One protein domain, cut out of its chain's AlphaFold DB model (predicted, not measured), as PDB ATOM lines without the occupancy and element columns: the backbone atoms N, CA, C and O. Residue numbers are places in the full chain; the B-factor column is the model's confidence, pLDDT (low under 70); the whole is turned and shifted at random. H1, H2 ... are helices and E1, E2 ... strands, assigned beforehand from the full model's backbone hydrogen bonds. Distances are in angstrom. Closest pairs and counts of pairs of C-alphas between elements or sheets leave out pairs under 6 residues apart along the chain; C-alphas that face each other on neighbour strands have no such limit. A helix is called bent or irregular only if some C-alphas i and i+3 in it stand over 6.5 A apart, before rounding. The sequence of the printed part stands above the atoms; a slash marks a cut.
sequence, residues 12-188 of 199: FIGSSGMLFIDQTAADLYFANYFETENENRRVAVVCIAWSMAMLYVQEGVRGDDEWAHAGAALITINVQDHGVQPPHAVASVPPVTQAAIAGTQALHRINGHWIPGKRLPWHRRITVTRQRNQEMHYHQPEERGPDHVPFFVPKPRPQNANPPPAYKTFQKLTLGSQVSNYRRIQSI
ATOM      1  N   PHE A  12     242.100 211.187 126.861       79.31
ATOM      2  CA  PHE A  12     242.474 209.880 127.411       79.31
ATOM      3  C   PHE A  12     242.298 209.862 128.934       79.31
ATOM      4  O   PHE A  12     242.776 210.771 129.609       79.31
ATOM      5  N   ILE A  13     241.626 208.831 129.454       76.50
ATOM      6  CA  ILE A  13     241.375 208.651 130.898       76.50
ATOM      7  C   ILE A  13     242.008 207.369 131.453       76.50
ATOM      8  O   ILE A  13     241.657 206.923 132.537       76.50
ATOM      9  N   GLY A  14     242.938 206.764 130.711       70.88
ATOM     10  CA  GLY A  14     243.628 205.543 131.127       70.88
ATOM     11  C   GLY A  14     243.081 204.280 130.471       70.88
ATOM     12  O   GLY A  14     242.313 204.325 129.503       70.88
ATOM     13  N   SER A  15     243.504 203.134 131.004       62.50
ATOM     14  CA  SER A  15     243.008 201.821 130.608       62.50
ATOM     15  C   SER A  15     242.065 201.221 131.644       62.50
ATOM     16  O   SER A  15     242.170 201.568 132.817       62.50
ATOM     17  N   SER A  16     241.152 200.332 131.241       65.88
ATOM     18  CA  SER A  16     240.409 199.488 132.186       65.88
ATOM     19  C   SER A  16     241.428 198.709 133.021       65.88
ATOM     20  O   SER A  16     242.260 198.003 132.455       65.88
ATOM     21  N   GLY A  17     241.422 198.893 134.345       55.25
ATOM     22  CA  GLY A  17     242.395 198.307 135.281       55.25
ATOM     23  C   GLY A  17     242.187 196.808 135.512       55.25
ATOM     24  O   GLY A  17     241.994 196.383 136.651       55.25
ATOM     25  N   MET A  18     242.152 196.036 134.427       67.88
ATOM     26  CA  MET A  18     241.952 194.592 134.401       67.88
ATOM     27  C   MET A  18     243.246 193.923 133.936       67.88
ATOM     28  O   MET A  18     243.622 194.015 132.768       67.88
ATOM     29  N   LEU A  19     243.929 193.272 134.866       57.97
ATOM     30  CA  LEU A  19     245.122 192.460 134.640       57.97
ATOM     31  C   LEU A  19     244.761 190.995 134.357       57.97
ATOM     32  O   LEU A  19     245.475 190.327 133.613       57.97
ATOM     33  N   PHE A  20     243.638 190.514 134.901       62.25
ATOM     34  CA  PHE A  20     243.175 189.130 134.762       62.25
ATOM     35  C   PHE A  20     241.727 189.048 134.267       62.25
ATOM     36  O   PHE A  20     240.982 190.030 134.300       62.25
ATOM     37  N   ILE A  21     241.338 187.875 133.757       60.97
ATOM     38  CA  ILE A  21     240.029 187.659 133.122       60.97
ATOM     39  C   ILE A  21     238.863 187.850 134.101       60.97
ATOM     40  O   ILE A  21     237.831 188.405 133.754       60.97
ATOM     41  N   ASP A  22     239.062 187.464 135.349       63.84
ATOM     42  CA  ASP A  22     238.104 187.566 136.444       63.84
ATOM     43  C   ASP A  22     238.070 188.953 137.104       63.84
ATOM     44  O   ASP A  22     237.234 189.207 137.976       63.84
ATOM     45  N   GLN A  23     238.930 189.881 136.671       68.81
ATOM     46  CA  GLN A  23     238.934 191.230 137.212       68.81
ATOM     47  C   GLN A  23     237.841 192.097 136.603       68.81
ATOM     48  O   GLN A  23     237.744 192.275 135.388       68.81
ATOM     49  N   THR A  24     237.045 192.699 137.484       75.06
ATOM     50  CA  THR A  24     236.053 193.707 137.117       75.06
ATOM     51  C   THR A  24     236.628 195.106 137.328       75.06
ATOM     52  O   THR A  24     237.171 195.411 138.391       75.06
ATOM     53  N   ALA A  25     236.477 195.977 136.331       79.00
ATOM     54  CA  ALA A  25     236.706 197.414 136.453       79.00
ATOM     55  C   ALA A  25     235.363 198.158 136.445       79.00
ATOM     56  O   ALA A  25     234.601 198.007 135.495       79.00
ATOM     57  N   ALA A  26     235.076 198.969 137.469       78.56
ATOM     58  CA  ALA A  26     233.872 199.806 137.502       78.56
ATOM     59  C   ALA A  26     234.144 201.181 138.134       78.56
ATOM     60  O   ALA A  26     233.845 201.450 139.292       78.56
ATOM     61  N   ASP A  27     234.743 202.056 137.336       80.31
ATOM     62  CA  ASP A  27     235.151 203.423 137.677       80.31
ATOM     63  C   ASP A  27     234.303 204.496 136.965       80.31
ATOM     64  O   ASP A  27     234.621 205.688 137.009       80.31
ATOM     65  N   LEU A  28     233.214 204.079 136.312       90.38
ATOM     66  CA  LEU A  28     232.268 204.940 135.606       90.38
ATOM     67  C   LEU A  28     230.894 204.873 136.272       90.38
ATOM     68  O   LEU A  28     230.291 203.807 136.339       90.38
ATOM     69  N   TYR A  29     230.376 206.015 136.700       92.56
ATOM     70  CA  TYR A  29     229.145 206.143 137.475       92.56
ATOM     71  C   TYR A  29     228.079 206.926 136.705       92.56
ATOM     72  O   TYR A  29     228.386 207.719 135.815       92.56
ATOM     73  N   PHE A  30     226.809 206.687 137.025       93.50
ATOM     74  CA  PHE A  30     225.666 207.378 136.412       93.50
ATOM     75  C   PHE A  30     225.392 208.741 137.053       93.50
ATOM     76  O   PHE A  30     224.730 209.573 136.436       93.50
ATOM     77  N   ALA A  31     225.884 208.949 138.268       92.38
ATOM     78  CA  ALA A  31     225.861 210.207 138.993       92.38
ATOM     79  C   ALA A  31     227.198 210.387 139.723       92.38
ATOM     80  O   ALA A  31     227.947 209.419 139.899       92.38
ATOM     81  N   ASN A  32     227.497 211.611 140.155       90.50
ATOM     82  CA  ASN A  32     228.688 211.885 140.951       90.50
ATOM     83  C   ASN A  32     228.656 211.053 142.242       90.50
ATOM     84  O   ASN A  32     227.765 211.216 143.081       90.50
ATOM     85  N   TYR A  33     229.638 210.161 142.399       88.12
ATOM     86  CA  TYR A  33     229.709 209.234 143.525       88.12
ATOM     87  C   TYR A  33     229.749 209.941 144.884       88.12
ATOM     88  O   TYR A  33     229.158 209.456 145.840       88.12
ATOM     89  N   PHE A  34     230.412 211.095 144.978       86.88
ATOM     90  CA  PHE A  34     230.591 211.797 146.250       86.88
ATOM     91  C   PHE A  34     229.413 212.702 146.621       86.88
ATOM     92  O   PHE A  34     229.258 213.023 147.792       86.88
ATOM     93  N   GLU A  35     228.562 213.067 145.664       87.38
ATOM     94  CA  GLU A  35     227.396 213.941 145.889       87.38
ATOM     95  C   GLU A  35     226.079 213.158 145.988       87.38
ATOM     96  O   GLU A  35     225.082 213.680 146.475       87.38
ATOM     97  N   THR A  36     226.063 211.898 145.547       82.62
ATOM     98  CA  THR A  36     224.867 211.049 145.587       82.62
ATOM     99  C   THR A  36     224.822 210.292 146.911       82.62
ATOM    100  O   THR A  36     225.620 209.384 147.125       82.62
ATOM    101  N   GLU A  37     223.910 210.662 147.811       70.38
ATOM    102  CA  GLU A  37     223.806 210.022 149.134       70.38
ATOM    103  C   GLU A  37     223.132 208.642 149.115       70.38
ATOM    104  O   GLU A  37     223.339 207.857 150.033       70.38
ATOM    105  N   ASN A  38     222.368 208.340 148.062       78.50
ATOM    106  CA  ASN A  38     221.516 207.153 147.962       78.50
ATOM    107  C   ASN A  38     222.076 206.120 146.965       78.50
ATOM    108  O   ASN A  38     223.279 206.048 146.707       78.50
ATOM    109  N   GLU A  39     221.175 205.326 146.385       86.44
ATOM    110  CA  GLU A  39     221.448 204.409 145.287       86.44
ATOM    111  C   GLU A  39     222.202 205.103 144.150       86.44
ATOM    112  O   GLU A  39     221.749 206.091 143.562       86.44
ATOM    113  N   ASN A  40     223.352 204.541 143.805       89.81
ATOM    114  CA  ASN A  40     224.107 204.914 142.628       89.81
ATOM    115  C   ASN A  40     224.221 203.708 141.699       89.81
ATOM    116  O   ASN A  40     224.153 202.548 142.107       89.81
ATOM    117  N   ARG A  41     224.413 203.991 140.414       93.00
ATOM    118  CA  ARG A  41     224.666 202.984 139.391       93.00
ATOM    119  C   ARG A  41     226.033 203.198 138.793       93.00
ATOM    120  O   ARG A  41     226.427 204.329 138.508       93.00
ATOM    121  N   ARG A  42     226.731 202.100 138.537       91.88
ATOM    122  CA  ARG A  42     228.029 202.125 137.870       91.88
ATOM    123  C   ARG A  42     228.092 201.131 136.730       91.88
ATOM    124  O   ARG A  42     227.433 200.094 136.734       91.88
ATOM    125  N   VAL A  43     228.903 201.471 135.744       91.44
ATOM    126  CA  VAL A  43     229.240 200.608 134.623       91.44
ATOM    127  C   VAL A  43     230.433 199.763 135.026       91.44
ATOM    128  O   VAL A  43     231.508 200.292 135.294       91.44
ATOM    129  N   ALA A  44     230.239 198.452 135.012       89.75
ATOM    130  CA  ALA A  44     231.283 197.468 135.198       89.75
ATOM    131  C   ALA A  44     231.699 196.877 133.849       89.75
ATOM    132  O   ALA A  44     230.862 196.596 132.990       89.75
ATOM    133  N   VAL A  45     232.999 196.683 133.658       88.00
ATOM    134  CA  VAL A  45     233.592 196.019 132.498       88.00
ATOM    135  C   VAL A  45     234.434 194.852 132.993       88.00
ATOM    136  O   VAL A  45     235.189 194.989 133.954       88.00
ATOM    137  N   VAL A  46     234.292 193.703 132.342       84.88
ATOM    138  CA  VAL A  46     235.032 192.474 132.652       84.88
ATOM    139  C   VAL A  46     235.442 191.769 131.363       84.88
ATOM    140  O   VAL A  46     234.808 191.937 130.319       84.88
ATOM    141  N   CYS A  47     236.511 190.982 131.415       84.50
ATOM    142  CA  CYS A  47     236.948 190.148 130.305       84.50
ATOM    143  C   CYS A  47     236.237 188.800 130.440       84.50
ATOM    144  O   CYS A  47     236.291 188.170 131.482       84.50
ATOM    145  N   ILE A  48     235.522 188.357 129.413       82.38
ATOM    146  CA  ILE A  48     234.726 187.116 129.488       82.38
ATOM    147  C   ILE A  48     235.320 185.989 128.649       82.38
ATOM    148  O   ILE A  48     235.001 184.823 128.859       82.38
ATOM    149  N   ALA A  49     236.174 186.333 127.693       79.56
ATOM    150  CA  ALA A  49     236.968 185.407 126.908       79.56
ATOM    151  C   ALA A  49     238.143 186.178 126.303       79.56
ATOM    152  O   ALA A  49     238.093 187.405 126.169       79.56
ATOM    153  N   TRP A  50     239.172 185.460 125.856       73.94
ATOM    154  CA  TRP A  50     240.172 186.062 124.979       73.94
ATOM    155  C   TRP A  50     239.455 186.695 123.782       73.94
ATOM    156  O   TRP A  50     238.602 186.043 123.181       73.94
ATOM    157  N   SER A  51     239.762 187.958 123.467       79.00
ATOM    158  CA  SER A  51     239.099 188.795 122.450       79.00
ATOM    159  C   SER A  51     237.725 189.397 122.788       79.00
ATOM    160  O   SER A  51     237.149 190.102 121.953       79.00
ATOM    161  N   MET A  52     237.195 189.181 123.995       86.00
ATOM    162  CA  MET A  52     235.855 189.640 124.360       86.00
ATOM    163  C   MET A  52     235.808 190.243 125.762       86.00
ATOM    164  O   MET A  52     236.005 189.557 126.764       86.00
ATOM    165  N   ALA A  53     235.447 191.523 125.838       87.69
ATOM    166  CA  ALA A  53     234.985 192.128 127.078       87.69
ATOM    167  C   ALA A  53     233.453 192.156 127.122       87.69
ATOM    168  O   ALA A  53     232.767 192.036 126.103       87.69
ATOM    169  N   MET A  54     232.909 192.338 128.315       89.69
ATOM    170  CA  MET A  54     231.499 192.592 128.537       89.69
ATOM    171  C   MET A  54     231.344 193.787 129.461       89.69
ATOM    172  O   MET A  54     232.053 193.910 130.456       89.69
ATOM    173  N   LEU A  55     230.387 194.641 129.127       92.06
ATOM    174  CA  LEU A  55     229.908 195.711 129.982       92.06
ATOM    175  C   LEU A  55     228.598 195.298 130.645       92.06
ATOM    176  O   LEU A  55     227.698 194.805 129.971       92.06
ATOM    177  N   TYR A  56     228.450 195.553 131.934       93.00
ATOM    178  CA  TYR A  56     227.202 195.387 132.670       93.00
ATOM    179  C   TYR A  56     227.010 196.550 133.646       93.00
ATOM    180  O   TYR A  56     227.902 197.377 133.824       93.00
ATOM    181  N   VAL A  57     225.817 196.661 134.226       93.88
ATOM    182  CA  VAL A  57     225.496 197.723 135.185       93.88
ATOM    183  C   VAL A  57     225.341 197.104 136.562       93.88
ATOM    184  O   VAL A  57     224.752 196.030 136.704       93.88
ATOM    185  N   GLN A  58     225.888 197.785 137.559       92.69
ATOM    186  CA  GLN A  58     225.673 197.488 138.965       92.69
ATOM    187  C   GLN A  58     224.937 198.644 139.632       92.69
ATOM    188  O   GLN A  58     225.090 199.794 139.213       92.69
ATOM    189  N   GLU A  59     224.184 198.336 140.675       92.62
ATOM    190  CA  GLU A  59     223.597 199.305 141.593       92.62
ATOM    191  C   GLU A  59     224.012 198.987 143.024       92.62
ATOM    192  O   GLU A  59     224.262 197.833 143.367       92.62
ATOM    193  N   GLY A  60     224.166 200.025 143.829       89.62
ATOM    194  CA  GLY A  60     224.619 199.909 145.204       89.62
ATOM    195  C   GLY A  60     224.447 201.233 145.929       89.62
ATOM    196  O   GLY A  60     224.157 202.262 145.311       89.62
ATOM    197  N   VAL A  61     224.622 201.202 147.242       85.25
ATOM    198  CA  VAL A  61     224.553 202.389 148.096       85.25
ATOM    199  C   VAL A  61     225.965 202.922 148.314       85.25
ATOM    200  O   VAL A  61     226.930 202.167 148.429       85.25
ATOM    201  N   ARG A  62     226.121 204.249 148.328       80.50
ATOM    202  CA  ARG A  62     227.424 204.876 148.578       80.50
ATOM    203  C   ARG A  62     227.958 204.461 149.951       80.50
ATOM    204  O   ARG A  62     227.293 204.660 150.958       80.50
ATOM    205  N   GLY A  63     229.208 204.004 149.990       72.38
ATOM    206  CA  GLY A  63     229.882 203.611 151.232       72.38
ATOM    207  C   GLY A  63     229.707 202.135 151.578       72.38
ATOM    208  O   GLY A  63     230.625 201.565 152.171       72.38
ATOM    209  N   ASP A  64     228.627 201.517 151.105       74.94
ATOM    210  CA  ASP A  64     228.438 200.077 151.179       74.94
ATOM    211  C   ASP A  64     229.301 199.406 150.101       74.94
ATOM    212  O   ASP A  64     229.331 199.801 148.931       74.94
ATOM    213  N   ASP A  65     230.046 198.377 150.497       71.56
ATOM    214  CA  ASP A  65     230.862 197.569 149.580       71.56
ATOM    215  C   ASP A  65     230.025 196.572 148.758       71.56
ATOM    216  O   ASP A  65     230.558 195.756 148.002       71.56
ATOM    217  N   GLU A  66     228.701 196.664 148.859       82.12
ATOM    218  CA  GLU A  66     227.750 195.774 148.214       82.12
ATOM    219  C   GLU A  66     227.201 196.396 146.928       82.12
ATOM    220  O   GLU A  66     226.450 197.371 146.925       82.12
ATOM    221  N   TRP A  67     227.581 195.795 145.801       86.75
ATOM    222  CA  TRP A  67     227.111 196.180 144.475       86.75
ATOM    223  C   TRP A  67     226.366 195.017 143.836       86.75
ATOM    224  O   TRP A  67     226.970 194.017 143.434       86.75
ATOM    225  N   ALA A  68     225.055 195.167 143.703       89.25
ATOM    226  CA  ALA A  68     224.189 194.210 143.042       89.25
ATOM    227  C   ALA A  68     224.180 194.438 141.528       89.25
ATOM    228  O   ALA A  68     224.462 195.523 141.019       89.25
ATOM    229  N   HIS A  69     223.859 193.394 140.771       89.69
ATOM    230  CA  HIS A  69     223.652 193.525 139.333       89.69
ATOM    231  C   HIS A  69     222.326 194.241 139.036       89.69
ATOM    232  O   HIS A  69     221.282 193.849 139.541       89.69
ATOM    233  N   ALA A  70     222.367 195.234 138.144       92.12
ATOM    234  CA  ALA A  70     221.216 196.044 137.751       92.12
ATOM    235  C   ALA A  70     220.840 195.791 136.280       92.12
ATOM    236  O   ALA A  70     221.044 196.630 135.397       92.12
ATOM    237  N   GLY A  71     220.295 194.607 135.989       87.81
ATOM    238  CA  GLY A  71     219.990 194.171 134.618       87.81
ATOM    239  C   GLY A  71     219.047 195.095 133.857       87.81
ATOM    240  O   GLY A  71     219.285 195.386 132.686       87.81
ATOM    241  N   ALA A  72     218.019 195.612 134.531       89.31
ATOM    242  CA  ALA A  72     217.079 196.554 133.932       89.31
ATOM    243  C   ALA A  72     217.769 197.861 133.506       89.31
ATOM    244  O   ALA A  72     217.434 198.419 132.466       89.31
ATOM    245  N   ALA A  73     218.783 198.323 134.244       91.50
ATOM    246  CA  ALA A  73     219.512 199.540 133.897       91.50
ATOM    247  C   ALA A  73     220.382 199.375 132.636       91.50
ATOM    248  O   ALA A  73     220.715 200.370 131.990       91.50
ATOM    249  N   LEU A  74     220.699 198.142 132.217       92.94
ATOM    250  CA  LEU A  74     221.474 197.875 131.001       92.94
ATOM    251  C   LEU A  74     220.795 198.418 129.732       92.94
ATOM    252  O   LEU A  74     221.491 198.802 128.790       92.94
ATOM    253  N   ILE A  75     219.458 198.505 129.709       91.31
ATOM    254  CA  ILE A  75     218.703 199.062 128.570       91.31
ATOM    255  C   ILE A  75     219.039 200.536 128.332       91.31
ATOM    256  O   ILE A  75     218.925 201.026 127.210       91.31
ATOM    257  N   THR A  76     219.487 201.235 129.379       92.69
ATOM    258  CA  THR A  76     219.874 202.647 129.315       92.69
ATOM    259  C   THR A  76     221.251 202.851 128.690       92.69
ATOM    260  O   THR A  76     221.619 203.990 128.421       92.69
ATOM    261  N   ILE A  77     222.005 201.778 128.426       94.75
ATOM    262  CA  ILE A  77     223.323 201.839 127.796       94.75
ATOM    263  C   ILE A  77     223.221 201.530 126.304       94.75
ATOM    264  O   ILE A  77     222.792 200.453 125.880       94.75
ATOM    265  N   ASN A  78     223.716 202.458 125.495       94.94
ATOM    266  CA  ASN A  78     223.882 202.299 124.063       94.94
ATOM    267  C   ASN A  78     225.338 201.973 123.750       94.94
ATOM    268  O   ASN A  78     226.261 202.584 124.287       94.94
ATOM    269  N   VAL A  79     225.533 201.009 122.858       93.06
ATOM    270  CA  VAL A  79     226.849 200.601 122.374       93.06
ATOM    271  C   VAL A  79     226.803 200.666 120.858       93.06
ATOM    272  O   VAL A  79     225.969 200.012 120.239       93.06
ATOM    273  N   GLN A  80     227.685 201.467 120.276       92.12
ATOM    274  CA  GLN A  80     227.817 201.615 118.834       92.12
ATOM    275  C   GLN A  80     229.190 201.123 118.390       92.12
ATOM    276  O   GLN A  80     230.219 201.485 118.963       92.12
ATOM    277  N   ASP A  81     229.180 200.309 117.345       90.00
ATOM    278  CA  ASP A  81     230.350 199.702 116.734       90.00
ATOM    279  C   ASP A  81     230.804 200.517 115.522       90.00
ATOM    280  O   ASP A  81     230.023 200.751 114.602       90.00
ATOM    281  N   HIS A  82     232.064 200.941 115.510       87.19
ATOM    282  CA  HIS A  82     232.673 201.679 114.396       87.19
ATOM    283  C   HIS A  82     233.603 200.790 113.558       87.19
ATOM    284  O   HIS A  82     234.395 201.297 112.763       87.19
ATOM    285  N   GLY A  83     233.533 199.470 113.748       82.75
ATOM    286  CA  GLY A  83     234.305 198.478 113.009       82.75
ATOM    287  C   GLY A  83     235.701 198.212 113.573       82.75
ATOM    288  O   GLY A  83     236.126 198.782 114.584       82.75
ATOM    289  N   VAL A  84     236.411 197.308 112.897       79.75
ATOM    290  CA  VAL A  84     237.787 196.906 113.222       79.75
ATOM    291  C   VAL A  84     238.757 198.055 112.951       79.75
ATOM    292  O   VAL A  84     238.620 198.778 111.963       79.75
ATOM    293  N   GLN A  85     239.746 198.230 113.830       71.62
ATOM    294  CA  GLN A  85     240.792 199.239 113.672       71.62
ATOM    295  C   GLN A  85     242.195 198.635 113.888       71.62
ATOM    296  O   GLN A  85     242.430 198.043 114.943       71.62
ATOM    297  N   PRO A  86     243.144 198.832 112.946       68.12
ATOM    298  CA  PRO A  86     242.967 199.510 111.657       68.12
ATOM    299  C   PRO A  86     242.107 198.675 110.676       68.12
ATOM    300  O   PRO A  86     242.097 197.450 110.785       68.12
ATOM    301  N   PRO A  87     241.404 199.293 109.705       68.81
ATOM    302  CA  PRO A  87     240.439 198.596 108.838       68.81
ATOM    303  C   PRO A  87     241.020 197.433 108.020       68.81
ATOM    304  O   PRO A  87     240.301 196.503 107.677       68.81
ATOM    305  N   HIS A  88     242.323 197.455 107.730       67.00
ATOM    306  CA  HIS A  88     243.009 196.402 106.973       67.00
ATOM    307  C   HIS A  88     243.452 195.211 107.837       67.00
ATOM    308  O   HIS A  88     243.917 194.209 107.307       67.00
ATOM    309  N   ALA A  89     243.298 195.292 109.162       68.38
ATOM    310  CA  ALA A  89     243.722 194.245 110.086       68.38
ATOM    311  C   ALA A  89     242.654 193.167 110.329       68.38
ATOM    312  O   ALA A  89     242.836 192.343 111.217       68.38
ATOM    313  N   VAL A  90     241.552 193.140 109.566       73.62
ATOM    314  CA  VAL A  90     240.469 192.149 109.747       73.62
ATOM    315  C   VAL A  90     241.010 190.718 109.705       73.62
ATOM    316  O   VAL A  90     240.678 189.926 110.579       73.62
ATOM    317  N   ALA A  91     241.917 190.408 108.774       75.69
ATOM    318  CA  ALA A  91     242.547 189.087 108.680       75.69
ATOM    319  C   ALA A  91     243.395 188.712 109.913       75.69
ATOM    320  O   ALA A  91     243.634 187.535 110.165       75.69
ATOM    321  N   SER A  92     243.840 189.702 110.692       74.62
ATOM    322  CA  SER A  92     244.613 189.518 111.926       74.62
ATOM    323  C   SER A  92     243.735 189.424 113.179       74.62
ATOM    324  O   SER A  92     244.256 189.250 114.278       74.62
ATOM    325  N   VAL A  93     242.414 189.569 113.041       77.31
ATOM    326  CA  VAL A  93     241.456 189.463 114.145       77.31
ATOM    327  C   VAL A  93     240.910 188.032 114.202       77.31
ATOM    328  O   VAL A  93     240.489 187.514 113.167       77.31
ATOM    329  N   PRO A  94     240.850 187.377 115.377       77.56
ATOM    330  CA  PRO A  94     240.280 186.035 115.491       77.56
ATOM    331  C   PRO A  94     238.841 185.960 114.935       77.56
ATOM    332  O   PRO A  94     238.049 186.872 115.199       77.56
ATOM    333  N   PRO A  95     238.448 184.884 114.220       81.44
ATOM    334  CA  PRO A  95     237.110 184.770 113.625       81.44
ATOM    335  C   PRO A  95     235.963 184.960 114.627       81.44
ATOM    336  O   PRO A  95     234.950 185.581 114.308       81.44
ATOM    337  N   VAL A  96     236.144 184.494 115.867       77.62
ATOM    338  CA  VAL A  96     235.168 184.665 116.955       77.62
ATOM    339  C   VAL A  96     234.909 186.140 117.286       77.62
ATOM    340  O   VAL A  96     233.771 186.531 117.536       77.62
ATOM    341  N   THR A  97     235.939 186.982 117.227       77.25
ATOM    342  CA  THR A  97     235.835 188.426 117.460       77.25
ATOM    343  C   THR A  97     235.161 189.129 116.291       77.25
ATOM    344  O   THR A  97     234.399 190.071 116.501       77.25
ATOM    345  N   GLN A  98     235.431 188.671 115.064       80.31
ATOM    346  CA  GLN A  98     234.813 189.216 113.852       80.31
ATOM    347  C   GLN A  98     233.306 188.936 113.824       80.31
ATOM    348  O   GLN A  98     232.518 189.831 113.523       80.31
ATOM    349  N   ALA A  99     232.907 187.712 114.186       82.38
ATOM    350  CA  ALA A  99     231.508 187.293 114.237       82.38
ATOM    351  C   ALA A  99     230.720 187.955 115.380       82.38
ATOM    352  O   ALA A  99     229.489 188.013 115.347       82.38
ATOM    353  N   ALA A 100     231.406 188.451 116.411       83.31
ATOM    354  CA  ALA A 100     230.753 189.077 117.543       83.31
ATOM    355  C   ALA A 100     230.258 190.489 117.208       83.31
ATOM    356  O   ALA A 100     231.014 191.367 116.794       83.31
ATOM    357  N   ILE A 101     228.974 190.723 117.463       87.31
ATOM    358  CA  ILE A 101     228.322 192.013 117.249       87.31
ATOM    359  C   ILE A 101     228.430 192.826 118.544       87.31
ATOM    360  O   ILE A 101     227.880 192.421 119.577       87.31
ATOM    361  N   ALA A 102     229.132 193.963 118.518       89.88
ATOM    362  CA  ALA A 102     229.234 194.813 119.701       89.88
ATOM    363  C   ALA A 102     227.856 195.327 120.134       89.88
ATOM    364  O   ALA A 102     226.984 195.609 119.315       89.88
ATOM    365  N   GLY A 103     227.653 195.442 121.442       90.88
ATOM    366  CA  GLY A 103     226.404 195.939 122.013       90.88
ATOM    367  C   GLY A 103     225.279 194.916 122.115       90.88
ATOM    368  O   GLY A 103     224.294 195.197 122.801       90.88
ATOM    369  N   THR A 104     225.430 193.733 121.509       91.94
ATOM    370  CA  THR A 104     224.489 192.628 121.721       91.94
ATOM    371  C   THR A 104     224.495 192.197 123.179       91.94
ATOM    372  O   THR A 104     225.551 192.104 123.813       91.94
ATOM    373  N   GLN A 105     223.298 191.964 123.712       92.38
ATOM    374  CA  GLN A 105     223.139 191.460 125.064       92.38
ATOM    375  C   GLN A 105     223.453 189.964 125.090       92.38
ATOM    376  O   GLN A 105     222.972 189.203 124.254       92.38
ATOM    377  N   ALA A 106     224.256 189.550 126.061       90.69
ATOM    378  CA  ALA A 106     224.576 188.159 126.319       90.69
ATOM    379  C   ALA A 106     224.617 187.903 127.825       90.69
ATOM    380  O   ALA A 106     224.854 188.817 128.614       90.69
ATOM    381  N   LEU A 107     224.378 186.651 128.207       92.00
ATOM    382  CA  LEU A 107     224.465 186.193 129.585       92.00
ATOM    383  C   LEU A 107     225.826 185.526 129.800       92.00
ATOM    384  O   LEU A 107     226.195 184.628 129.044       92.00
ATOM    385  N   HIS A 108     226.568 185.962 130.814       88.25
ATOM    386  CA  HIS A 108     227.882 185.412 131.143       88.25
ATOM    387  C   HIS A 108     227.974 185.091 132.631       88.25
ATOM    388  O   HIS A 108     227.380 185.781 133.459       88.25
ATOM    389  N   ARG A 109     228.709 184.028 132.975       86.12
ATOM    390  CA  ARG A 109     228.924 183.641 134.368       86.12
ATOM    391  C   ARG A 109     230.103 184.427 134.938       86.12
ATOM    392  O   ARG A 109     231.228 184.236 134.492       86.12
ATOM    393  N   ILE A 110     229.840 185.293 135.910       80.62
ATOM    394  CA  ILE A 110     230.836 186.114 136.610       80.62
ATOM    395  C   ILE A 110     230.700 185.795 138.095       80.62
ATOM    396  O   ILE A 110     229.609 185.907 138.649       80.62
ATOM    397  N   ASN A 111     231.790 185.358 138.729       77.19
ATOM    398  CA  ASN A 111     231.821 184.994 140.154       77.19
ATOM    399  C   ASN A 111     230.712 184.010 140.556       77.19
ATOM    400  O   ASN A 111     230.085 184.146 141.596       77.19
ATOM    401  N   GLY A 112     230.415 183.037 139.693       82.06
ATOM    402  CA  GLY A 112     229.367 182.048 139.941       82.06
ATOM    403  C   GLY A 112     227.952 182.482 139.544       82.06
ATOM    404  O   GLY A 112     227.118 181.595 139.361       82.06
ATOM    405  N   HIS A 113     227.704 183.771 139.299       85.25
ATOM    406  CA  HIS A 113     226.389 184.328 138.967       85.25
ATOM    407  C   HIS A 113     226.214 184.572 137.468       85.25
ATOM    408  O   HIS A 113     227.152 184.958 136.773       85.25
ATOM    409  N   TRP A 114     224.997 184.381 136.964       89.94
ATOM    410  CA  TRP A 114     224.643 184.722 135.589       89.94
ATOM    411  C   TRP A 114     224.301 186.205 135.477       89.94
ATOM    412  O   TRP A 114     223.302 186.662 136.026       89.94
ATOM    413  N   ILE A 115     225.124 186.942 134.739       90.69
ATOM    414  CA  ILE A 115     225.016 188.390 134.594       90.69
ATOM    415  C   ILE A 115     224.745 188.729 133.124       90.69
ATOM    416  O   ILE A 115     225.563 188.391 132.260       90.69
ATOM    417  N   PRO A 116     223.622 189.394 132.797       93.50
ATOM    418  CA  PRO A 116     223.422 189.956 131.475       93.50
ATOM    419  C   PRO A 116     224.263 191.221 131.307       93.50
ATOM    420  O   PRO A 116     224.260 192.118 132.157       93.50
ATOM    421  N   GLY A 117     224.940 191.308 130.169       93.69
ATOM    422  CA  GLY A 117     225.738 192.460 129.779       93.69
ATOM    423  C   GLY A 117     225.813 192.618 128.265       93.69
ATOM    424  O   GLY A 117     225.330 191.782 127.505       93.69
ATOM    425  N   LYS A 118     226.402 193.723 127.818       93.94
ATOM    426  CA  LYS A 118     226.633 194.041 126.410       93.94
ATOM    427  C   LYS A 118     228.040 193.628 126.013       93.94
ATOM    428  O   LYS A 118     229.009 194.005 126.670       93.94
ATOM    429  N   ARG A 119     228.154 192.873 124.923       91.44
ATOM    430  CA  ARG A 119     229.445 192.430 124.388       91.44
ATOM    431  C   ARG A 119     230.255 193.602 123.849       91.44
ATOM    432  O   ARG A 119     229.733 194.460 123.138       91.44
ATOM    433  N   LEU A 120     231.545 193.587 124.153       90.06
ATOM    434  CA  LEU A 120     232.547 194.545 123.710       90.06
ATOM    435  C   LEU A 120     233.714 193.776 123.061       90.06
ATOM    436  O   LEU A 120     234.733 193.533 123.719       90.06
ATOM    437  N   PRO A 121     233.575 193.360 121.788       87.94
ATOM    438  CA  PRO A 121     234.638 192.664 121.073       87.94
ATOM    439  C   PRO A 121     235.910 193.514 121.010       87.94
ATOM    440  O   PRO A 121     235.854 194.732 120.815       87.94
ATOM    441  N   TRP A 122     237.063 192.873 121.176       84.69
ATOM    442  CA  TRP A 122     238.363 193.528 121.029       84.69
ATOM    443  C   TRP A 122     238.662 193.851 119.566       84.69
ATOM    444  O   TRP A 122     237.954 193.412 118.663       84.69
ATOM    445  N   HIS A 123     239.709 194.641 119.315       80.19
ATOM    446  CA  HIS A 123     240.113 195.103 117.976       80.19
ATOM    447  C   HIS A 123     239.090 195.994 117.258       80.19
ATOM    448  O   HIS A 123     239.326 196.412 116.123       80.19
ATOM    449  N   ARG A 124     237.974 196.330 117.910       83.06
ATOM    450  CA  ARG A 124     236.944 197.224 117.382       83.06
ATOM    451  C   ARG A 124     237.020 198.575 118.070       83.06
ATOM    452  O   ARG A 124     237.395 198.681 119.237       83.06
ATOM    453  N   ARG A 125     236.649 199.627 117.346       86.00
ATOM    454  CA  ARG A 125     236.383 200.928 117.960       86.00
ATOM    455  C   ARG A 125     234.922 200.960 118.372       86.00
ATOM    456  O   ARG A 125     234.043 200.930 117.520       86.00
ATOM    457  N   ILE A 126     234.669 201.050 119.668       88.56
ATOM    458  CA  ILE A 126     233.322 200.990 120.231       88.56
ATOM    459  C   ILE A 126     233.052 202.276 120.999       88.56
ATOM    460  O   ILE A 126     233.926 202.782 121.700       88.56
ATOM    461  N   THR A 127     231.846 202.817 120.881       91.62
ATOM    462  CA  THR A 127     231.408 203.939 121.713       91.62
ATOM    463  C   THR A 127     230.263 203.527 122.610       91.62
ATOM    464  O   THR A 127     229.304 202.920 122.140       91.62
ATOM    465  N   VAL A 128     230.365 203.891 123.882       92.31
ATOM    466  CA  VAL A 128     229.353 203.656 124.907       92.31
ATOM    467  C   VAL A 128     228.771 205.002 125.328       92.31
ATOM    468  O   VAL A 128     229.516 205.928 125.659       92.31
ATOM    469  N   THR A 129     227.448 205.112 125.295       95.19
ATOM    470  CA  THR A 129     226.690 206.284 125.750       95.19
ATOM    471  C   THR A 129     225.500 205.838 126.587       95.19
ATOM    472  O   THR A 129     225.078 204.681 126.524       95.19
ATOM    473  N   ARG A 130     224.926 206.752 127.369       94.75
ATOM    474  CA  ARG A 130     223.618 206.533 127.990       94.75
ATOM    475  C   ARG A 130     222.492 206.991 127.062       94.75
ATOM    476  O   ARG A 130     222.697 207.820 126.171       94.75
ATOM    477  N   GLN A 131     221.290 206.457 127.262       90.88
ATOM    478  CA  GLN A 131     220.081 206.914 126.581       90.88
ATOM    479  C   GLN A 131     219.926 208.427 126.736       90.88
ATOM    480  O   GLN A 131     220.235 208.991 127.784       90.88
ATOM    481  N   ARG A 132     219.454 209.084 125.669       89.12
ATOM    482  CA  ARG A 132     219.279 210.546 125.612       89.12
ATOM    483  C   ARG A 132     220.563 211.338 125.926       89.12
ATOM    484  O   ARG A 132     220.470 212.476 126.361       89.12
ATOM    485  N   ASN A 133     221.742 210.742 125.709       88.00
ATOM    486  CA  ASN A 133     223.050 211.344 125.996       88.00
ATOM    487  C   ASN A 133     223.201 211.818 127.451       88.00
ATOM    488  O   ASN A 133     223.833 212.838 127.708       88.00
ATOM    489  N   GLN A 134     222.623 211.081 128.405       93.25
ATOM    490  CA  GLN A 134     222.830 211.359 129.825       93.25
ATOM    491  C   GLN A 134     224.313 211.267 130.211       93.25
ATOM    492  O   GLN A 134     225.089 210.509 129.621       93.25
ATOM    493  N   GLU A 135     224.679 212.031 131.236       93.81
ATOM    494  CA  GLU A 135     226.049 212.125 131.726       93.81
ATOM    495  C   GLU A 135     226.534 210.824 132.373       93.81
ATOM    496  O   GLU A 135     225.767 210.007 132.885       93.81
ATOM    497  N   MET A 136     227.842 210.637 132.343       94.12
ATOM    498  CA  MET A 136     228.590 209.630 133.074       94.12
ATOM    499  C   MET A 136     229.743 210.320 133.792       94.12
ATOM    500  O   MET A 136     230.291 211.318 133.318       94.12
ATOM    501  N   HIS A 137     230.131 209.747 134.921       93.38
ATOM    502  CA  HIS A 137     231.100 210.322 135.837       93.38
ATOM    503  C   HIS A 137     232.244 209.333 136.030       93.38
ATOM    504  O   HIS A 137     232.050 208.238 136.551       93.38
ATOM    505  N   TYR A 138     233.438 209.696 135.581       91.94
ATOM    506  CA  TYR A 138     234.651 208.950 135.883       91.94
ATOM    507  C   TYR A 138     235.199 209.411 137.229       91.94
ATOM    508  O   TYR A 138     235.420 210.609 137.428       91.94
ATOM    509  N   HIS A 139     235.480 208.450 138.101       89.69
ATOM    510  CA  HIS A 139     236.196 208.666 139.349       89.69
ATOM    511  C   HIS A 139     237.442 207.792 139.364       89.69
ATOM    512  O   HIS A 139     237.343 206.580 139.177       89.69
ATOM    513  N   GLN A 140     238.611 208.391 139.603       88.94
ATOM    514  CA  GLN A 140     239.846 207.627 139.736       88.94
ATOM    515  C   GLN A 140     239.696 206.580 140.852       88.94
ATOM    516  O   GLN A 140     239.415 206.965 141.990       88.94
ATOM    517  N   PRO A 141     239.879 205.285 140.553       86.31
ATOM    518  CA  PRO A 141     239.833 204.249 141.573       86.31
ATOM    519  C   PRO A 141     241.042 204.351 142.509       86.31
ATOM    520  O   PRO A 141     242.106 204.844 142.125       86.31
ATOM    521  N   GLU A 142     240.880 203.856 143.731       86.25
ATOM    522  CA  GLU A 142     241.999 203.512 144.604       86.25
ATOM    523  C   GLU A 142     242.894 202.452 143.947       86.25
ATOM    524  O   GLU A 142     242.463 201.671 143.090       86.25
ATOM    525  N   GLU A 143     244.165 202.435 144.338       82.19
ATOM    526  CA  GLU A 143     245.089 201.397 143.894       82.19
ATOM    527  C   GLU A 143     244.665 200.044 144.472       82.19
ATOM    528  O   GLU A 143     244.262 199.937 145.631       82.19
ATOM    529  N   ARG A 144     244.755 198.985 143.661       76.94
ATOM    530  CA  ARG A 144     244.530 197.627 144.161       76.94
ATOM    531  C   ARG A 144     245.680 197.265 145.100       76.94
ATOM    532  O   ARG A 144     246.837 197.311 144.693       76.94
ATOM    533  N   GLY A 145     245.348 196.892 146.333       72.44
ATOM    534  CA  GLY A 145     246.319 196.368 147.292       72.44
ATOM    535  C   GLY A 145     246.877 194.988 146.898       72.44
ATOM    536  O   GLY A 145     246.378 194.358 145.963       72.44
ATOM    537  N   PRO A 146     247.895 194.491 147.620       71.81
ATOM    538  CA  PRO A 146     248.524 193.195 147.348       71.81
ATOM    539  C   PRO A 146     247.586 191.997 147.576       71.81
ATOM    540  O   PRO A 146     247.658 191.025 146.831       71.81
ATOM    541  N   ASP A 147     246.658 192.091 148.532       69.38
ATOM    542  CA  ASP A 147     245.728 191.005 148.898       69.38
ATOM    543  C   ASP A 147     244.387 191.080 148.151       69.38
ATOM    544  O   ASP A 147     243.365 190.532 148.568       69.38
ATOM    545  N   HIS A 148     244.352 191.833 147.055       66.50
ATOM    546  CA  HIS A 148     243.106 192.188 146.409       66.50
ATOM    547  C   HIS A 148     242.501 191.015 145.635       66.50
ATOM    548  O   HIS A 148     243.071 190.519 144.662       66.50
ATOM    549  N   VAL A 149     241.281 190.626 146.006       68.81
ATOM    550  CA  VAL A 149     240.553 189.557 145.318       68.81
ATOM    551  C   VAL A 149     240.117 190.040 143.921       68.81
ATOM    552  O   VAL A 149     239.697 191.198 143.790       68.81
ATOM    553  N   PRO A 150     240.208 189.218 142.854       63.94
ATOM    554  CA  PRO A 150     239.981 189.682 141.480       63.94
ATOM    555  C   PRO A 150     238.624 190.355 141.240       63.94
ATOM    556  O   PRO A 150     238.535 191.352 140.524       63.94
ATOM    557  N   PHE A 151     237.575 189.867 141.898       65.62
ATOM    558  CA  PHE A 151     236.218 190.372 141.717       65.62
ATOM    559  C   PHE A 151     235.898 191.668 142.455       65.62
ATOM    560  O   PHE A 151     234.873 192.288 142.164       65.62
ATOM    561  N   PHE A 152     236.733 192.086 143.406       72.56
ATOM    562  CA  PHE A 152     236.498 193.343 144.094       72.56
ATOM    563  C   PHE A 152     236.738 194.500 143.114       72.56
ATOM    564  O   PHE A 152     237.642 194.471 142.267       72.56
ATOM    565  N   VAL A 153     235.897 195.523 143.200       77.50
ATOM    566  CA  VAL A 153     236.068 196.757 142.437       77.50
ATOM    567  C   VAL A 153     236.585 197.811 143.407       77.50
ATOM    568  O   VAL A 153     235.876 198.102 144.369       77.50
ATOM    569  N   PRO A 154     237.768 198.405 143.166       79.62
ATOM    570  CA  PRO A 154     238.298 199.451 144.033       79.62
ATOM    571  C   PRO A 154     237.315 200.609 144.208       79.62
ATOM    572  O   PRO A 154     236.655 201.026 143.248       79.62
ATOM    573  N   LYS A 155     237.248 201.151 145.427       85.94
ATOM    574  CA  LYS A 155     236.471 202.358 145.710       85.94
ATOM    575  C   LYS A 155     237.037 203.548 144.931       85.94
ATOM    576  O   LYS A 155     238.220 203.560 144.582       85.94
ATOM    577  N   PRO A 156     236.224 204.574 144.649       88.44
ATOM    578  CA  PRO A 156     236.733 205.871 144.225       88.44
ATOM    579  C   PRO A 156     237.724 206.433 145.243       88.44
ATOM    580  O   PRO A 156     237.418 206.494 146.431       88.44
ATOM    581  N   ARG A 157     238.884 206.895 144.772       90.38
ATOM    582  CA  ARG A 157     239.891 207.531 145.622       90.38
ATOM    583  C   ARG A 157     239.292 208.778 146.301       90.38
ATOM    584  O   ARG A 157     238.659 209.572 145.601       90.38
ATOM    585  N   PRO A 158     239.484 208.984 147.619       88.62
ATOM    586  CA  PRO A 158     238.847 210.074 148.362       88.62
ATOM    587  C   PRO A 158     239.154 211.466 147.791       88.62
ATOM    588  O   PRO A 158     240.290 211.744 147.404       88.62
ATOM    589  N   GLN A 159     238.166 212.372 147.783       86.94
ATOM    590  CA  GLN A 159     238.327 213.738 147.248       86.94
ATOM    591  C   GLN A 159     239.408 214.558 147.968       86.94
ATOM    592  O   GLN A 159     240.016 215.436 147.363       86.94
ATOM    593  N   ASN A 160     239.667 214.259 149.242       88.62
ATOM    594  CA  ASN A 160     240.682 214.910 150.067       88.62
ATOM    595  C   ASN A 160     242.083 214.275 149.946       88.62
ATOM    596  O   ASN A 160     242.986 214.660 150.687       88.62
ATOM    597  N   ALA A 161     242.286 213.302 149.049       88.88
ATOM    598  CA  ALA A 161     243.595 212.695 148.836       88.88
ATOM    599  C   ALA A 161     244.602 213.702 148.247       88.88
ATOM    600  O   ALA A 161     244.236 214.613 147.507       88.88
ATOM    601  N   ASN A 162     245.891 213.503 148.536       85.62
ATOM    602  CA  ASN A 162     246.979 214.317 147.994       85.62
ATOM    603  C   ASN A 162     247.899 213.453 147.104       85.62
ATOM    604  O   ASN A 162     248.451 212.472 147.604       85.62
ATOM    605  N   PRO A 163     248.057 213.748 145.798       87.94
ATOM    606  CA  PRO A 163     247.348 214.781 145.032       87.94
ATOM    607  C   PRO A 163     245.854 214.448 144.855       87.94
ATOM    608  O   PRO A 163     245.513 213.258 144.907       87.94
ATOM    609  N   PRO A 164     244.987 215.450 144.589       86.06
ATOM    610  CA  PRO A 164     243.559 215.231 144.359       86.06
ATOM    611  C   PRO A 164     243.301 214.182 143.268       86.06
ATOM    612  O   PRO A 164     244.029 214.150 142.267       86.06
ATOM    613  N   PRO A 165     242.291 213.310 143.430       89.31
ATOM    614  CA  PRO A 165     241.991 212.276 142.450       89.31
ATOM    615  C   PRO A 165     241.416 212.868 141.159       89.31
ATOM    616  O   PRO A 165     240.731 213.892 141.162       89.31
ATOM    617  N   ALA A 166     241.651 212.195 140.033       88.19
ATOM    618  CA  ALA A 166     241.051 212.595 138.768       88.19
ATOM    619  C   ALA A 166     239.532 212.333 138.765       88.19
ATOM    620  O   ALA A 166     239.079 211.209 138.984       88.19
ATOM    621  N   TYR A 167     238.761 213.370 138.438       90.38
ATOM    622  CA  TYR A 167     237.312 213.324 138.245       90.38
ATOM    623  C   TYR A 167     236.940 213.947 136.896       90.38
ATOM    624  O   TYR A 167     237.516 214.971 136.505       90.38
ATOM    625  N   LYS A 168     236.016 213.320 136.159       90.88
ATOM    626  CA  LYS A 168     235.551 213.814 134.852       90.88
ATOM    627  C   LYS A 168     234.076 213.501 134.614       90.88
ATOM    628  O   LYS A 168     233.672 212.353 134.756       90.88
ATOM    629  N   THR A 169     233.333 214.481 134.110       91.75
ATOM    630  CA  THR A 169     231.967 214.304 133.588       91.75
ATOM    631  C   THR A 169     231.989 214.273 132.062       91.75
ATOM    632  O   THR A 169     232.681 215.071 131.425       91.75
ATOM    633  N   PHE A 170     231.266 213.334 131.455       91.12
ATOM    634  CA  PHE A 170     231.247 213.139 130.004       91.12
ATOM    635  C   PHE A 170     229.980 212.404 129.546       91.12
ATOM    636  O   PHE A 170     229.317 211.755 130.340       91.12
ATOM    637  N   GLN A 171     229.650 212.447 128.253       93.00
ATOM    638  CA  GLN A 171     228.467 211.744 127.710       93.00
ATOM    639  C   GLN A 171     228.822 210.518 126.862       93.00
ATOM    640  O   GLN A 171     227.978 209.660 126.593       93.00
ATOM    641  N   LYS A 172     230.079 210.428 126.419       91.38
ATOM    642  CA  LYS A 172     230.545 209.390 125.500       91.38
ATOM    643  C   LYS A 172     231.901 208.836 125.903       91.38
ATOM    644  O   LYS A 172     232.889 209.569 125.947       91.38
ATOM    645  N   LEU A 173     231.938 207.524 126.107       88.81
ATOM    646  CA  LEU A 173     233.153 206.732 126.251       88.81
ATOM    647  C   LEU A 173     233.497 206.099 124.902       88.81
ATOM    648  O   LEU A 173     232.645 205.497 124.260       88.81
ATOM    649  N   THR A 174     234.749 206.200 124.476       87.75
ATOM    650  CA  THR A 174     235.292 205.448 123.342       87.75
ATOM    651  C   THR A 174     236.275 204.409 123.860       87.75
ATOM    652  O   THR A 174     237.253 204.755 124.524       87.75
ATOM    653  N   LEU A 175     236.013 203.154 123.512       83.50
ATOM    654  CA  LEU A 175     236.860 201.996 123.748       83.50
ATOM    655  C   LEU A 175     237.561 201.601 122.446       83.50
ATOM    656  O   LEU A 175     236.975 201.677 121.361       83.50
ATOM    657  N   GLY A 176     238.801 201.138 122.553       70.31
ATOM    658  CA  GLY A 176     239.455 200.421 121.465       70.31
ATOM    659  C   GLY A 176     240.791 199.807 121.873       70.31
ATOM    660  O   GLY A 176     241.154 199.855 123.048       70.31
ATOM    661  N   SER A 177     241.510 199.290 120.864       63.03
ATOM    662  CA  SER A 177     242.792 198.543 120.874       63.03
ATOM    663  C   SER A 177     242.671 197.019 120.697       63.03
ATOM    664  O   SER A 177     241.567 196.474 120.690       63.03
ATOM    665  N   GLN A 178     243.825 196.354 120.502       57.19
ATOM    666  CA  GLN A 178     243.972 194.890 120.446       57.19
ATOM    667  C   GLN A 178     243.392 194.186 121.682       57.19
ATOM    668  O   GLN A 178     242.906 193.067 121.590       57.19
ATOM    669  N   VAL A 179     243.374 194.883 122.814       58.25
ATOM    670  CA  VAL A 179     242.557 194.584 123.992       58.25
ATOM    671  C   VAL A 179     241.715 195.835 124.219       58.25
ATOM    672  O   VAL A 179     242.293 196.918 124.180       58.25
ATOM    673  N   SER A 180     240.392 195.771 124.389       55.94
ATOM    674  CA  SER A 180     239.535 196.971 124.566       55.94
ATOM    675  C   SER A 180     239.764 197.670 125.918       55.94
ATOM    676  O   SER A 180     238.857 197.827 126.729       55.94
ATOM    677  N   ASN A 181     241.007 198.071 126.159       59.84
ATOM    678  CA  ASN A 181     241.539 198.554 127.409       59.84
ATOM    679  C   ASN A 181     241.681 200.063 127.378       59.84
ATOM    680  O   ASN A 181     241.393 200.657 128.401       59.84
ATOM    681  N   TYR A 182     242.075 200.713 126.273       66.00
ATOM    682  CA  TYR A 182     242.198 202.175 126.295       66.00
ATOM    683  C   TYR A 182     240.822 202.839 126.343       66.00
ATOM    684  O   TYR A 182     239.874 202.405 125.682       66.00
ATOM    685  N   ARG A 183     240.738 203.950 127.079       71.19
ATOM    686  CA  ARG A 183     239.500 204.701 127.275       71.19
ATOM    687  C   ARG A 183     239.699 206.171 126.967       71.19
ATOM    688  O   ARG A 183     240.633 206.812 127.456       71.19
ATOM    689  N   ARG A 184     238.807 206.714 126.142       73.69
ATOM    690  CA  ARG A 184     238.734 208.151 125.867       73.69
ATOM    691  C   ARG A 184     237.341 208.673 126.137       73.69
ATOM    692  O   ARG A 184     236.371 208.036 125.740       73.69
ATOM    693  N   ILE A 185     237.256 209.843 126.745       84.00
ATOM    694  CA  ILE A 185     235.993 210.531 126.984       84.00
ATOM    695  C   ILE A 185     235.857 211.725 126.051       84.00
ATOM    696  O   ILE A 185     236.846 212.358 125.672       84.00
ATOM    697  N   GLN A 186     234.623 212.036 125.684       84.69
ATOM    698  CA  GLN A 186     234.277 213.308 125.067       84.69
ATOM    699  C   GLN A 186     233.458 214.106 126.082       84.69
ATOM    700  O   GLN A 186     232.334 213.716 126.413       84.69
ATOM    701  N   SER A 187     234.079 215.157 126.623       76.56
ATOM    702  CA  SER A 187     233.481 216.039 127.623       76.56
ATOM    703  C   SER A 187     232.316 216.829 127.035       76.56
ATOM    704  O   SER A 187     232.225 217.012 125.820       76.56
ATOM    705  N   ILE A 188     231.439 217.294 127.917       69.81
ATOM    706  CA  ILE A 188     230.403 218.263 127.575       69.81
ATOM    707  C   ILE A 188     231.113 219.605 127.422       69.81
ATOM    708  O   ILE A 188     231.776 220.058 128.358       69.81
TER     709      ILE A 188
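Overview. This is residues 12 to 188 of the 199 residues of an uncharacterized protein of Trametes coccinea BRFM310 (UniProt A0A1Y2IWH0). Twelve strands curl into a loose, split barrel: E2, E3, E4 and E8 make one part of the wall, E10, E11, E9 and E6 the other, and the ring stays unpaired between E6 and E8. H1 packs over E4 and also meets E8, H2 and H3 form a small arm at one end, E12 and E1 extend the wall from E11, and residues 140 to 166 make a long loop. The printed part has 177 residues, with three named helices and twelve named strands in the order E1 E2 E3 E4 E5 H1 E6 H2 H3 E7 E8 E9 E10 E11 E12; the class is mostly strand, as strands hold 84 of the 101 residues in named elements. The branched sheet's neighbour pairs are antiparallel, and the whole is compact, with a radius of gyration of the C-alphas of 15.7 A and spans of 49 by 38 by 33 A.

Arrangement. E1, residues 12 to 15, is an edge strand beside E12, residues 182 to 187, with N 13 and O 183 3.0 A apart. E2, residues 24 to 29, has E3, residues 39 to 49, on one side, N 25 to O 45 2.9 A, and E10, residues 136 to 139, on the other, N 29 to O 137 2.8 A. E4, residues 52 to 61, has E3 on one side, N 44 to O 56 2.8 A, and on the other E5, residues 67 to 69, N 59 to O 68 2.8 A, and E8, residues 113 to 121, N 55 to O 118 2.9 A. E2 E3 E4 E5 is a meander, each strand the antiparallel neighbour of the one before. H1, residues 71 to 76, is on the sheet at a height of 6.5 A, over E4 and across the strands, at 73 degrees to E4 on the local plane; the closest C-alphas are those of Val 57 and Leu 74, 5.8 A. E6, residues 77 to 84, pairs with E9, residues 124 to 130, N 80 to O 127 2.9 A; the closest C-alphas of E6 and E8 are those of Val 79 and Lys 118, 7.7 A. H2, residues 87 to 92, is irregular, with C-alphas 88 and 91 7.5 A apart, and only just not on the sheet, with 4 pairs of C-alphas within 10 A. H3, residues 95 to 99, is on the same face as H1, over none of the strands. E7, residues 105 to 110, pairs with E8, N 108 to O 115 3.0 A. E11, residues 167 to 176, bends by 95 degrees at residue 171, with E10, N 138 to O 168 2.8 A, and E9, N 128 to O 173 2.8 A, on one side and E12, N 174 to O 184 2.8 A, on the other; E10 E11 E12 is a second meander. Hairpins are E2 and E3, E3 and E4, E4 and E5, E7 and E8, E10 and E11, and E11 and E12. The one O i to N i+4 pair of H3 is within hydrogen-bond range; H1 has 0 of 2 but 3 of 3 O i to N i+3 pairs, H2 0 of 2 and 1 of 3.

Along the chain. E1 begins at C-alpha 12, (242.474, 209.880, 127.411). E3 is 30.7 A long, E4 29.2 A, E8 21.4 A, E11 21.3 A and E6 21.1 A. E12, 16.4 A, ends at C-alpha 187, (233.481, 216.039, 127.623).

Size, cuts and confidence. The C-alphas farthest apart are those of Glu 37 and Ala 91, 49.3 A. The printed part has no cut, and the link from E10 to E11, 27 residues, is long. The mean pLDDT of the printed part is 82.8; residues 15 to 23, 86 to 89, 147 to 151, 177 to 182 and 188 are under 70.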